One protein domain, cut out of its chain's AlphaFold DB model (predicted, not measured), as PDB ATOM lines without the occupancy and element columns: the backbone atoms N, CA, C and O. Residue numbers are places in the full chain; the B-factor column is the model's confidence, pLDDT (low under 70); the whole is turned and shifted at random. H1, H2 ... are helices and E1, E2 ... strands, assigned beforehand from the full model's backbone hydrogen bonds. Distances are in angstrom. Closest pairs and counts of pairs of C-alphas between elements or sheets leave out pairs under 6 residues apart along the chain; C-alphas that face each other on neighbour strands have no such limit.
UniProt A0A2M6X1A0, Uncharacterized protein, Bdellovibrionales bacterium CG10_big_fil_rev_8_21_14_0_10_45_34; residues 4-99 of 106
ATOM      1  N   VAL A   4     140.408 182.568 163.399       88.50
ATOM      2  CA  VAL A   4     141.010 183.681 164.142       88.50
ATOM      3  C   VAL A   4     139.919 184.672 164.521       88.50
ATOM      4  O   VAL A   4     139.103 185.046 163.685       88.50
ATOM      5  N   LYS A   5     139.917 185.092 165.787       91.00
ATOM      6  CA  LYS A   5     139.013 186.121 166.309       91.00
ATOM      7  C   LYS A   5     139.649 187.493 166.202       91.00
ATOM      8  O   LYS A   5     140.822 187.622 166.560       91.00
ATOM      9  N   LEU A   6     138.882 188.501 165.794       88.12
ATOM     10  CA  LEU A   6     139.393 189.867 165.657       88.12
ATOM     11  C   LEU A   6     139.858 190.434 167.003       88.12
ATOM     12  O   LEU A   6     140.939 191.015 167.077       88.12
ATOM     13  N   THR A   7     139.119 190.176 168.086       87.31
ATOM     14  CA  THR A   7     139.509 190.628 169.438       87.31
ATOM     15  C   THR A   7     140.749 189.923 170.002       87.31
ATOM     16  O   THR A   7     141.317 190.365 170.999       87.31
ATOM     17  N   GLY A   8     141.172 188.811 169.389       89.25
ATOM     18  CA  GLY A   8     142.339 188.025 169.798       89.25
ATOM     19  C   GLY A   8     143.621 188.353 169.031       89.25
ATOM     20  O   GLY A   8     144.642 187.702 169.261       89.25
ATOM     21  N   LEU A   9     143.565 189.304 168.097       92.06
ATOM     22  CA  LEU A   9     144.716 189.731 167.311       92.06
ATOM     23  C   LEU A   9     145.667 190.588 168.145       92.06
ATOM     24  O   LEU A   9     145.278 191.296 169.067       92.06
ATOM     25  N   THR A  10     146.940 190.535 167.775       93.38
ATOM     26  CA  THR A  10     147.996 191.384 168.331       93.38
ATOM     27  C   THR A  10     148.564 192.275 167.241       93.38
ATOM     28  O   THR A  10     148.582 191.892 166.064       93.38
ATOM     29  N   LYS A  11     149.124 193.423 167.626       92.31
ATOM     30  CA  LYS A  11     149.785 194.326 166.676       92.31
ATOM     31  C   LYS A  11     150.857 193.628 165.832       92.31
ATOM     32  O   LYS A  11     150.901 193.797 164.621       92.31
ATOM     33  N   GLY A  12     151.657 192.755 166.445       91.50
ATOM     34  CA  GLY A  12     152.698 192.007 165.731       91.50
ATOM     35  C   GLY A  12     152.158 191.039 164.670       91.50
ATOM     36  O   GLY A  12     152.845 190.763 163.690       91.50
ATOM     37  N   GLN A  13     150.937 190.515 164.826       91.56
ATOM     38  CA  GLN A  13     150.300 189.708 163.778       91.56
ATOM     39  C   GLN A  13     149.863 190.577 162.599       91.56
ATOM     40  O   GLN A  13     150.078 190.179 161.457       91.56
ATOM     41  N   LEU A  14     149.315 191.762 162.871       93.31
ATOM     42  CA  LEU A  14     148.903 192.714 161.839       93.31
ATOM     43  C   LEU A  14     150.092 193.301 161.077       93.31
ATOM     44  O   LEU A  14     150.043 193.376 159.852       93.31
ATOM     45  N   ASP A  15     151.194 193.599 161.768       92.62
ATOM     46  CA  ASP A  15     152.438 194.061 161.142       92.62
ATOM     47  C   ASP A  15     152.985 193.029 160.134       92.62
ATOM     48  O   ASP A  15     153.451 193.399 159.058       92.62
ATOM     49  N   ASN A  16     152.892 191.726 160.445       92.81
ATOM     50  CA  ASN A  16     153.297 190.646 159.529       92.81
ATOM     51  C   ASN A  16     152.382 190.513 158.303       92.81
ATOM     52  O   ASN A  16     152.811 189.976 157.284       92.81
ATOM     53  N   LEU A  17     151.136 190.975 158.413       93.31
ATOM     54  CA  LEU A  17     150.159 191.035 157.324       93.31
ATOM     55  C   LEU A  17     150.176 192.397 156.610       93.31
ATOM     56  O   LEU A  17     149.316 192.662 155.780       93.31
ATOM     57  N   GLU A  18     151.138 193.264 156.946       93.81
ATOM     58  CA  GLU A  18     151.273 194.630 156.427       93.81
ATOM     59  C   GLU A  18     150.037 195.524 156.661       93.81
ATOM     60  O   GLU A  18     149.884 196.569 156.021       93.81
ATOM     61  N   VAL A  19     149.181 195.166 157.625       95.38
ATOM     62  CA  VAL A  19     148.003 195.955 157.996       95.38
ATOM     63  C   VAL A  19     148.435 197.083 158.923       95.38
ATOM     64  O   VAL A  19     148.959 196.860 160.015       95.38
ATOM     65  N   ARG A  20     148.212 198.321 158.485       95.19
ATOM     66  CA  ARG A  20     148.604 199.521 159.231       95.19
ATOM     67  C   ARG A  20     147.438 200.076 160.041       95.19
ATOM     68  O   ARG A  20     146.297 199.973 159.595       95.19
ATOM     69  N   PRO A  21     147.717 200.700 161.196       96.94
ATOM     70  CA  PRO A  21     146.684 201.392 161.942       96.94
ATOM     71  C   PRO A  21     146.177 202.606 161.162       96.94
ATOM     72  O   PRO A  21     146.916 203.236 160.397       96.94
ATOM     73  N   VAL A  22     144.914 202.947 161.387       97.62
ATOM     74  CA  VAL A  22     144.268 204.132 160.833       97.62
ATOM     75  C   VAL A  22     144.902 205.379 161.439       97.62
ATOM     76  O   VAL A  22     145.004 205.520 162.662       97.62
ATOM     77  N   ASN A  23     145.291 206.329 160.586       97.69
ATOM     78  CA  ASN A  23     145.616 207.667 161.059       97.69
ATOM     79  C   ASN A  23     144.317 208.424 161.350       97.69
ATOM     80  O   ASN A  23     143.689 208.973 160.449       97.69
ATOM     81  N   VAL A  24     143.918 208.445 162.621       97.19
ATOM     82  CA  VAL A  24     142.647 209.046 163.048       97.19
ATOM     83  C   VAL A  24     142.561 210.533 162.714       97.19
ATOM     84  O   VAL A  24     141.479 211.003 162.376       97.19
ATOM     85  N   GLU A  25     143.666 211.280 162.793       97.50
ATOM     86  CA  GLU A  25     143.642 212.706 162.449       97.50
ATOM     87  C   GLU A  25     143.325 212.896 160.961       97.50
ATOM     88  O   GLU A  25     142.436 213.674 160.631       97.50
ATOM     89  N   ASP A  26     143.977 212.138 160.079       97.38
ATOM     90  CA  ASP A  26     143.732 212.234 158.635       97.38
ATOM     91  C   ASP A  26     142.303 211.779 158.289       97.38
ATOM     92  O   ASP A  26     141.594 212.483 157.576       97.38
ATOM     93  N   TYR A  27     141.827 210.681 158.888       97.50
ATOM     94  CA  TYR A  27     140.443 210.214 158.718       97.50
ATOM     95  C   TYR A  27     139.409 211.257 159.172       97.50
ATOM     96  O   TYR A  27     138.398 211.487 158.508       97.50
ATOM     97  N   THR A  28     139.658 211.911 160.310       97.38
ATOM     98  CA  THR A  28     138.770 212.957 160.839       97.38
ATOM     99  C   THR A  28     138.751 214.165 159.903       97.38
ATOM    100  O   THR A  28     137.692 214.730 159.636       97.38
ATOM    101  N   GLU A  29     139.914 214.562 159.379       97.31
ATOM    102  CA  GLU A  29     140.036 215.656 158.416       97.31
ATOM    103  C   GLU A  29     139.260 215.363 157.125       97.31
ATOM    104  O   GLU A  29     138.479 216.207 156.679       97.31
ATOM    105  N   GLU A  30     139.408 214.156 156.576       96.50
ATOM    106  CA  GLU A  30     138.652 213.677 155.412       96.50
ATOM    107  C   GLU A  30     137.142 213.676 155.680       96.50
ATOM    108  O   GLU A  30     136.381 214.253 154.904       96.50
ATOM    109  N   THR A  31     136.708 213.151 156.827       95.62
ATOM    110  CA  THR A  31     135.289 213.119 157.221       95.62
ATOM    111  C   THR A  31     134.684 214.525 157.301       95.62
ATOM    112  O   THR A  31     133.574 214.772 156.818       95.62
ATOM    113  N   ILE A  32     135.419 215.491 157.866       95.44
ATOM    114  CA  ILE A  32     134.988 216.897 157.905       95.44
ATOM    115  C   ILE A  32     134.898 217.469 156.483       95.44
ATOM    116  O   ILE A  32     133.926 218.152 156.160       95.44
ATOM    117  N   ASN A  33     135.872 217.187 155.620       96.00
ATOM    118  CA  ASN A  33     135.876 217.662 154.233       96.00
ATOM    119  C   ASN A  33     134.720 217.094 153.397       96.00
ATOM    120  O   ASN A  33     134.201 217.785 152.523       96.00
ATOM    121  N   GLU A  34     134.285 215.865 153.666       95.25
ATOM    122  CA  GLU A  34     133.118 215.266 153.007       95.25
ATOM    123  C   GLU A  34     131.797 215.889 153.480       95.25
ATOM    124  O   GLU A  34     130.850 216.038 152.703       95.25
ATOM    125  N   CYS A  35     131.730 216.273 154.755       93.94
ATOM    126  CA  CYS A  35     130.520 216.814 155.371       93.94
ATOM    127  C   CYS A  35     130.329 218.315 155.130       93.94
ATOM    128  O   CYS A  35     129.196 218.809 155.169       93.94
ATOM    129  N   PHE A  36     131.413 219.057 154.901       93.31
ATOM    130  CA  PHE A  36     131.388 220.512 154.804       93.31
ATOM    131  C   PHE A  36     132.073 221.008 153.531       93.31
ATOM    132  O   PHE A  36     133.134 220.517 153.160       93.31
ATOM    133  N   PRO A  37     131.517 222.034 152.863       93.50
ATOM    134  CA  PRO A  37     132.161 222.606 151.691       93.50
ATOM    135  C   PRO A  37     133.490 223.279 152.060       93.50
ATOM    136  O   PRO A  37     133.660 223.780 153.179       93.50
ATOM    137  N   GLU A  38     134.378 223.381 151.067       94.19
ATOM    138  CA  GLU A  38     135.604 224.174 151.160       94.19
ATOM    139  C   GLU A  38     135.325 225.596 151.679       94.19
ATOM    140  O   GLU A  38     134.348 226.265 151.312       94.19
ATOM    141  N   VAL A  39     136.235 226.095 152.507       92.38
ATOM    142  CA  VAL A  39     136.179 227.442 153.064       92.38
ATOM    143  C   VAL A  39     136.740 228.426 152.042       92.38
ATOM    144  O   VAL A  39     137.903 228.350 151.641       92.38
ATOM    145  N   LYS A  40     135.921 229.404 151.640       92.19
ATOM    146  CA  LYS A  40     136.384 230.532 150.822       92.19
ATOM    147  C   LYS A  40     137.196 231.504 151.669       92.19
ATOM    148  O   LYS A  40     136.687 232.083 152.627       92.19
ATOM    149  N   LEU A  41     138.438 231.722 151.260       87.94
ATOM    150  CA  LEU A  41     139.313 232.765 151.779       87.94
ATOM    151  C   LEU A  41     139.175 234.041 150.930       87.94
ATOM    152  O   LEU A  41     138.332 234.138 150.037       87.94
ATOM    153  N   LEU A  42     139.992 235.058 151.221       89.50
ATOM    154  CA  LEU A  42     139.975 236.325 150.485       89.50
ATOM    155  C   LEU A  42     140.177 236.098 148.977       89.50
ATOM    156  O   LEU A  42     141.178 235.528 148.551       89.50
ATOM    157  N   GLY A  43     139.253 236.603 148.160       85.31
ATOM    158  CA  GLY A  43     139.314 236.478 146.703       85.31
ATOM    159  C   GLY A  43     138.843 235.111 146.203       85.31
ATOM    160  O   GLY A  43     137.725 234.696 146.494       85.31
ATOM    161  N   SER A  44     139.668 234.447 145.389       87.06
ATOM    162  CA  SER A  44     139.369 233.150 144.760       87.06
ATOM    163  C   SER A  44     140.082 231.967 145.421       87.06
ATOM    164  O   SER A  44     140.100 230.882 144.850       87.06
ATOM    165  N   PHE A  45     140.720 232.174 146.574       90.69
ATOM    166  CA  PHE A  45     141.413 231.108 147.289       90.69
ATOM    167  C   PHE A  45     140.419 230.292 148.114       90.69
ATOM    168  O   PHE A  45     139.597 230.862 148.834       90.69
ATOM    169  N   THR A  46     140.520 228.971 148.033       93.50
ATOM    170  CA  THR A  46     139.768 228.037 148.873       93.50
ATOM    171  C   THR A  46     140.717 227.141 149.657       93.50
ATOM    172  O   THR A  46     141.897 226.999 149.313       93.50
ATOM    173  N   ARG A  47     140.214 226.603 150.767       93.19
ATOM    174  CA  ARG A  47     140.894 225.611 151.596       93.19
ATOM    175  C   ARG A  47     139.905 224.572 152.091       93.19
ATOM    176  O   ARG A  47     138.740 224.891 152.328       93.19
ATOM    177  N   ASP A  48     140.419 223.374 152.300       95.12
ATOM    178  CA  ASP A  48     139.681 222.256 152.866       95.12
ATOM    179  C   ASP A  48     139.233 222.584 154.292       95.12
ATOM    180  O   ASP A  48     139.960 223.199 155.083       95.12
ATOM    181  N   HIS A  49     137.991 222.228 154.603       93.69
ATOM    182  CA  HIS A  49     137.352 222.621 155.852       93.69
ATOM    183  C   HIS A  49     138.027 221.967 157.060       93.69
ATOM    184  O   HIS A  49     138.299 222.634 158.058       93.69
ATOM    185  N   GLY A  50     138.346 220.680 156.950       93.88
ATOM    186  CA  GLY A  50     139.067 219.903 157.947       93.88
ATOM    187  C   GLY A  50     140.436 220.500 158.255       93.88
ATOM    188  O   GLY A  50     140.747 220.699 159.428       93.88
ATOM    189  N   THR A  51     141.203 220.902 157.233       94.38
ATOM    190  CA  THR A  51     142.496 221.578 157.429       94.38
ATOM    191  C   THR A  51     142.328 222.869 158.235       94.38
ATOM    192  O   THR A  51     143.072 223.120 159.181       94.38
ATOM    193  N   ILE A  52     141.307 223.676 157.915       93.56
ATOM    194  CA  ILE A  52     141.011 224.912 158.652       93.56
ATOM    195  C   ILE A  52     140.665 224.620 160.116       93.56
ATOM    196  O   ILE A  52     141.181 225.291 161.007       93.56
ATOM    197  N   VAL A  53     139.821 223.622 160.384       93.44
ATOM    198  CA  VAL A  53     139.451 223.244 161.758       93.44
ATOM    199  C   VAL A  53     140.675 222.753 162.532       93.44
ATOM    200  O   VAL A  53     140.895 223.201 163.657       93.44
ATOM    201  N   ARG A  54     141.512 221.909 161.919       95.75
ATOM    202  CA  ARG A  54     142.749 221.381 162.511       95.75
ATOM    203  C   ARG A  54     143.738 222.483 162.888       95.75
ATOM    204  O   ARG A  54     144.360 222.407 163.948       95.75
ATOM    205  N   GLU A  55     143.885 223.501 162.043       95.00
ATOM    206  CA  GLU A  55     144.826 224.604 162.270       95.00
ATOM    207  C   GLU A  55     144.288 225.678 163.227       95.00
ATOM    208  O   GLU A  55     145.044 226.194 164.055       95.00
ATOM    209  N   ILE A  56     143.004 226.039 163.126       93.25
ATOM    210  CA  ILE A  56     142.413 227.146 163.894       93.25
ATOM    211  C   ILE A  56     141.978 226.704 165.293       93.25
ATOM    212  O   ILE A  56     142.209 227.438 166.258       93.25
ATOM    213  N   ASP A  57     141.359 225.528 165.417       93.94
ATOM    214  CA  ASP A  57     140.912 224.971 166.697       93.94
ATOM    215  C   ASP A  57     141.388 223.514 166.866       93.94
ATOM    216  O   ASP A  57     140.605 222.559 166.781       93.94
ATOM    217  N   PRO A  58     142.688 223.317 167.155       94.62
ATOM    218  CA  PRO A  58     143.257 221.983 167.326       94.62
ATOM    219  C   PRO A  58     142.677 221.231 168.531       94.62
ATOM    220  O   PRO A  58     142.818 220.011 168.615       94.62
ATOM    221  N   ILE A  59     142.054 221.924 169.493       96.19
ATOM    222  CA  ILE A  59     141.408 221.272 170.638       96.19
ATOM    223  C   ILE A  59     140.085 220.663 170.186       96.19
ATOM    224  O   ILE A  59     139.869 219.476 170.430       96.19
ATOM    225  N   ALA A  60     139.235 221.434 169.503       93.56
ATOM    226  CA  ALA A  60     137.993 220.915 168.941       93.56
ATOM    227  C   ALA A  60     138.262 219.768 167.957       93.56
ATOM    228  O   ALA A  60     137.628 218.722 168.063       93.56
ATOM    229  N   PHE A  61     139.268 219.902 167.088       97.19
ATOM    230  CA  PHE A  61     139.659 218.837 166.160       97.19
ATOM    231  C   PHE A  61     140.044 217.532 166.877       97.19
ATOM    232  O   PHE A  61     139.620 216.446 166.485       97.19
ATOM    233  N   ARG A  62     140.802 217.620 167.978       97.19
ATOM    234  CA  ARG A  62     141.151 216.442 168.791       97.19
ATOM    235  C   ARG A  62     139.942 215.816 169.478       97.19
ATOM    236  O   ARG A  62     139.925 214.600 169.638       97.19
ATOM    237  N   LEU A  63     138.953 216.614 169.886       96.44
ATOM    238  CA  LEU A  63     137.692 216.079 170.404       96.44
ATOM    239  C   LEU A  63     136.942 215.315 169.306       96.44
ATOM    240  O   LEU A  63     136.542 214.183 169.555       96.44
ATOM    241  N   CYS A  64     136.881 215.851 168.082       95.88
ATOM    242  CA  CYS A  64     136.335 215.125 166.933       95.88
ATOM    243  C   CYS A  64     137.082 213.805 166.684       95.88
ATOM    244  O   CYS A  64     136.442 212.782 166.494       95.88
ATOM    245  N   CYS A  65     138.417 213.777 166.786       97.81
ATOM    246  CA  CYS A  65     139.184 212.530 166.663       97.81
ATOM    247  C   CYS A  65     138.800 211.486 167.732       97.81
ATOM    248  O   CYS A  65     138.805 210.284 167.466       97.81
ATOM    249  N   CYS A  66     138.513 211.918 168.964       97.25
ATOM    250  CA  CYS A  66     138.044 211.024 170.027       97.25
ATOM    251  C   CYS A  66     136.640 210.479 169.737       97.25
ATOM    252  O   CYS A  66     136.382 209.298 169.991       97.25
ATOM    253  N   ASP A  67     135.763 211.321 169.191       96.75
ATOM    254  CA  ASP A  67     134.425 210.920 168.767       96.75
ATOM    255  C   ASP A  67     134.508 209.929 167.600       96.75
ATOM    256  O   ASP A  67     133.879 208.878 167.667       96.75
ATOM    257  N   GLU A  68     135.356 210.179 166.596       97.25
ATOM    258  CA  GLU A  68     135.578 209.254 165.479       97.25
ATOM    259  C   GLU A  68     136.059 207.886 165.962       97.25
ATOM    260  O   GLU A  68     135.481 206.871 165.579       97.25
ATOM    261  N   LYS A  69     137.046 207.825 166.866       97.75
ATOM    262  CA  LYS A  69     137.482 206.549 167.469       97.75
ATOM    263  C   LYS A  69     136.319 205.811 168.124       97.75
ATOM    264  O   LYS A  69     136.099 204.633 167.858       97.75
ATOM    265  N   SER A  70     135.581 206.514 168.980       96.69
ATOM    266  CA  SER A  70     134.505 205.922 169.776       96.69
ATOM    267  C   SER A  70     133.359 205.432 168.889       96.69
ATOM    268  O   SER A  70     132.864 204.324 169.083       96.69
ATOM    269  N   ASN A  71     132.975 206.231 167.892       96.94
ATOM    270  CA  ASN A  71     131.896 205.916 166.964       96.94
ATOM    271  C   ASN A  71     132.284 204.767 166.029       96.94
ATOM    272  O   ASN A  71     131.522 203.817 165.902       96.94
ATOM    273  N   ASN A  72     133.480 204.792 165.431       97.75
ATOM    274  CA  ASN A  72     133.910 203.727 164.521       97.75
ATOM    275  C   ASN A  72     134.084 202.379 165.233       97.75
ATOM    276  O   ASN A  72     133.761 201.343 164.650       97.75
ATOM    277  N   VAL A  73     134.531 202.370 166.495       96.19
ATOM    278  CA  VAL A  73     134.559 201.146 167.313       96.19
ATOM    279  C   VAL A  73     133.144 200.686 167.673       96.19
ATOM    280  O   VAL A  73     132.832 199.506 167.528       96.19
ATOM    281  N   ALA A  74     132.256 201.594 168.094       95.88
ATOM    282  CA  ALA A  74     130.868 201.249 168.419       95.88
ATOM    283  C   ALA A  74     130.089 200.709 167.204       95.88
ATOM    284  O   ALA A  74     129.281 199.789 167.346       95.88
ATOM    285  N   ASP A  75     130.376 201.239 166.015       96.44
ATOM    286  CA  ASP A  75     129.808 200.813 164.735       96.44
ATOM    287  C   ASP A  75     130.481 199.553 164.164       96.44
ATOM    288  O   ASP A  75     130.099 199.098 163.086       96.44
ATOM    289  N   LYS A  76     131.479 198.985 164.860       95.81
ATOM    290  CA  LYS A  76     132.263 197.812 164.426       95.81
ATOM    291  C   LYS A  76     132.999 198.012 163.098       95.81
ATOM    292  O   LYS A  76     133.324 197.043 162.418       95.81
ATOM    293  N   ARG A  77     133.258 199.267 162.729       96.56
ATOM    294  CA  ARG A  77     134.078 199.632 161.568       96.56
ATOM    295  C   ARG A  77     135.556 199.526 161.902       96.56
ATOM    296  O   ARG A  77     136.338 199.098 161.060       96.56
ATOM    297  N   TRP A  78     135.931 199.876 163.133       97.56
ATOM    298  CA  TRP A  78     137.295 199.738 163.632       97.56
ATOM    299  C   TRP A  78     137.384 198.756 164.794       97.56
ATOM    300  O   TRP A  78     136.449 198.604 165.580       97.56
ATOM    301  N   VAL A  79     138.557 198.148 164.935       95.81
ATOM    302  CA  VAL A  79     138.956 197.368 166.107       95.81
ATOM    303  C   VAL A  79     140.152 198.038 166.782       95.81
ATOM    304  O   VAL A  79     141.098 198.458 166.115       95.81
ATOM    305  N   GLU A  80     140.100 198.166 168.109       95.81
ATOM    306  CA  GLU A  80     141.224 198.659 168.911       95.81
ATOM    307  C   GLU A  80     142.113 197.483 169.329       95.81
ATOM    308  O   GLU A  80     141.654 196.552 169.993       95.81
ATOM    309  N   ILE A  81     143.390 197.524 168.946       94.50
ATOM    310  CA  ILE A  81     144.390 196.495 169.251       94.50
ATOM    311  C   ILE A  81     145.637 197.195 169.784       94.50
ATOM    312  O   ILE A  81     146.240 198.019 169.101       94.50
ATOM    313  N   ASP A  82     146.023 196.872 171.020       91.31
ATOM    314  CA  ASP A  82     147.193 197.445 171.702       91.31
ATOM    315  C   ASP A  82     147.219 198.998 171.726       91.31
ATOM    316  O   ASP A  82     148.287 199.612 171.778       91.31
ATOM    317  N   GLY A  83     146.041 199.639 171.721       90.81
ATOM    318  CA  GLY A  83     145.865 201.101 171.743       90.81
ATOM    319  C   GLY A  83     145.872 201.784 170.369       90.81
ATOM    320  O   GLY A  83     145.675 203.000 170.296       90.81
ATOM    321  N   ASP A  84     146.073 201.020 169.295       95.38
ATOM    322  CA  ASP A  84     145.955 201.477 167.911       95.38
ATOM    323  C   ASP A  84     144.618 201.024 167.302       95.38
ATOM    324  O   ASP A  84     144.053 200.003 167.691       95.38
ATOM    325  N   PHE A  85     144.108 201.782 166.328       97.19
ATOM    326  CA  PHE A  85     142.829 201.506 165.667       97.19
ATOM    327  C   PHE A  85     143.074 200.960 164.269       97.19
ATOM    328  O   PHE A  85     143.858 201.534 163.516       97.19
ATOM    329  N   TYR A  86     142.390 199.881 163.912       97.19
ATOM    330  CA  TYR A  86     142.511 199.232 162.613       97.19
ATOM    331  C   TYR A  86     141.147 199.126 161.948       97.19
ATOM    332  O   TYR A  86     140.158 198.828 162.614       97.19
ATOM    333  N   ASP A  87     141.111 199.348 160.639       97.00
ATOM    334  CA  ASP A  87     139.915 199.134 159.833       97.00
ATOM    335  C   ASP A  87     139.594 197.635 159.747       97.00
ATOM    336  O   ASP A  87     140.461 196.822 159.412       97.00
ATOM    337  N   VAL A  88     138.363 197.262 160.102       96.50
ATOM    338  CA  VAL A  88     137.945 195.857 160.185       96.50
ATOM    339  C   VAL A  88     137.984 195.191 158.815       96.50
ATOM    340  O   VAL A  88     138.484 194.071 158.717       96.50
ATOM    341  N   ASP A  89     137.538 195.869 157.759       95.38
ATOM    342  CA  ASP A  89     137.514 195.301 156.409       95.38
ATOM    343  C   ASP A  89     138.937 195.059 155.893       95.38
ATOM    344  O   ASP A  89     139.217 194.011 155.300       95.38
ATOM    345  N   ALA A  90     139.868 195.976 156.178       95.50
ATOM    346  CA  ALA A  90     141.282 195.803 155.856       95.50
ATOM    347  C   ALA A  90     141.906 194.613 156.605       95.50
ATOM    348  O   ALA A  90     142.631 193.815 156.006       95.50
ATOM    349  N   VAL A  91     141.608 194.465 157.901       95.75
ATOM    350  CA  VAL A  91     142.095 193.342 158.719       95.75
ATOM    351  C   VAL A  91     141.539 192.010 158.214       95.75
ATOM    352  O   VAL A  91     142.301 191.056 158.044       95.75
ATOM    353  N   VAL A  92     140.229 191.938 157.965       94.94
ATOM    354  CA  VAL A  92     139.555 190.728 157.469       94.94
ATOM    355  C   VAL A  92     140.135 190.329 156.117       94.94
ATOM    356  O   VAL A  92     140.570 189.190 155.965       94.94
ATOM    357  N   SER A  93     140.241 191.277 155.181       94.94
ATOM    358  CA  SER A  93     140.786 191.020 153.843       94.94
ATOM    359  C   SER A  93     142.209 190.459 153.910       94.94
ATOM    360  O   SER A  93     142.513 189.452 153.277       94.94
ATOM    361  N   ALA A  94     143.078 191.048 154.740       94.88
ATOM    362  CA  ALA A  94     144.458 190.587 154.882       94.88
ATOM    363  C   ALA A  94     144.568 189.187 155.515       94.88
ATOM    364  O   ALA A  94     145.454 188.403 155.162       94.88
ATOM    365  N   LEU A  95     143.677 188.848 156.450       93.00
ATOM    366  CA  LEU A  95     143.615 187.515 157.054       93.00
ATOM    367  C   LEU A  95     143.106 186.461 156.066       93.00
ATOM    368  O   LEU A  95     143.678 185.369 155.996       93.00
ATOM    369  N   GLU A  96     142.070 186.783 155.295       93.12
ATOM    370  CA  GLU A  96     141.532 185.907 154.250       93.12
ATOM    371  C   GLU A  96     142.572 185.645 153.151       93.12
ATOM    372  O   GLU A  96     142.794 184.488 152.779       93.12
ATOM    373  N   ASP A  97     143.291 186.681 152.708       93.56
ATOM    374  CA  ASP A  97     144.387 186.571 151.734       93.56
ATOM    375  C   ASP A  97     145.538 185.690 152.248       93.56
ATOM    376  O   ASP A  97     146.174 184.955 151.484       93.56
ATOM    377  N   ALA A  98     145.783 185.702 153.560       91.81
ATOM    378  CA  ALA A  98     146.745 184.822 154.221       91.81
ATOM    379  C   ALA A  98     146.203 183.401 154.499       91.81
ATOM    380  O   ALA A  98     146.934 182.549 155.016       91.81
ATOM    381  N   GLY A  99     144.951 183.112 154.130       91.81
ATOM    382  CA  GLY A  99     144.324 181.792 154.233       91.81
ATOM    383  C   GLY A  99     143.751 181.456 155.613       91.81
ATOM    384  O   GLY A  99     143.559 180.271 155.922       91.81
TER     385      GLY A  99
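Overview. This is residues 4 to 99 of the 106 residues of an uncharacterized protein of Bdellovibrionales bacterium CG10_big_fil_rev_8_21_14_0_10_45_34 (UniProt A0A2M6X1A0). The model is a long, loose rod made of two small clusters set end to end. One end holds the strand hairpin E1 and E2 with the short helices H1 and H5; in the other part H2 and H3 pack together and the long helix H4 crosses H2, reaching back with residues 68 to 73 to the hairpin. Beyond H2 and H3, the loop of residues 36 to 48 makes the far tip of the rod, while both ends of the printed part lie at the H1 and H5 end. The printed part has 96 residues with five named helices and two named strands, in the order H1 H2 H3 H4 E1 E2 H5; the sheet E1 - E2 is antiparallel and the class is mostly helix. The radius of gyration of the C-alphas is 16.5 A, and the C-alphas span 55 by 24 by 21 A.

Along the chain. Find C-alpha 11 at (149.785, 194.326, 166.676), where H1 begins; it runs to residue 16. H2 covers residues 24 to 35, 16.3 A from first to last C-alpha, and H3 residues 49 to 56, 10.5 A. Look next for C-alpha 58 at (143.257, 221.983, 167.326), from which H4 runs 24.2 A to residue 74. E1 is residues 78 to 81 and E2 residues 84 to 87. H5, residues 88 to 97, runs 14.1 A and ends at C-alpha 97, (144.387, 186.571, 151.734).

Arrangement. Start at H1, which is close to H5 but not clearly touching: their closest C-alphas, Leu 14 and Val 91, are 7.5 A apart. E1 and E2 form a hairpin at 145 degrees between directions; look for N 79 and O 86 at 2.9 A and N 84 and O 81 at 3.0 A, within hydrogen-bond range. The closest C-alphas of E1 and H4, Trp 78 and Asn 72, are 5.3 A apart. H4 touches H2, about perpendicular at 88 degrees, closest at the C-alphas of Cys 65 and Thr 28, 5.9 A; H2 does this with residues 24 to 28 alone. With residues 28 to 33 alone, H2 touches H3 at a steep tilt of 54 degrees, opposite ways, closest at the C-alphas of Glu 29 and Gly 50, 4.4 A. H3 and H4 only just touch, only at the corner, with 3 pairs of C-alphas within 8 A, closest at Arg 54 and Phe 61, 5.4 A. H4 and H5 are apart. In H1, H2, H3, H4 and H5 every O i to N i+4 pair is within hydrogen-bond range.

Size, cuts and confidence. The two C-alphas farthest apart, those of Val 4 and Gly 43, are 55.6 A apart. The link from H2 to H3, 13 residues, is long; in it residues 39 to 40 pair antiparallel with residues 46 to 47. Residues 55 to 60, of which 58 to 60 belong to H4, stand free. The printed part has no cut, its mean pLDDT is 94.4, and no printed residue is under 70.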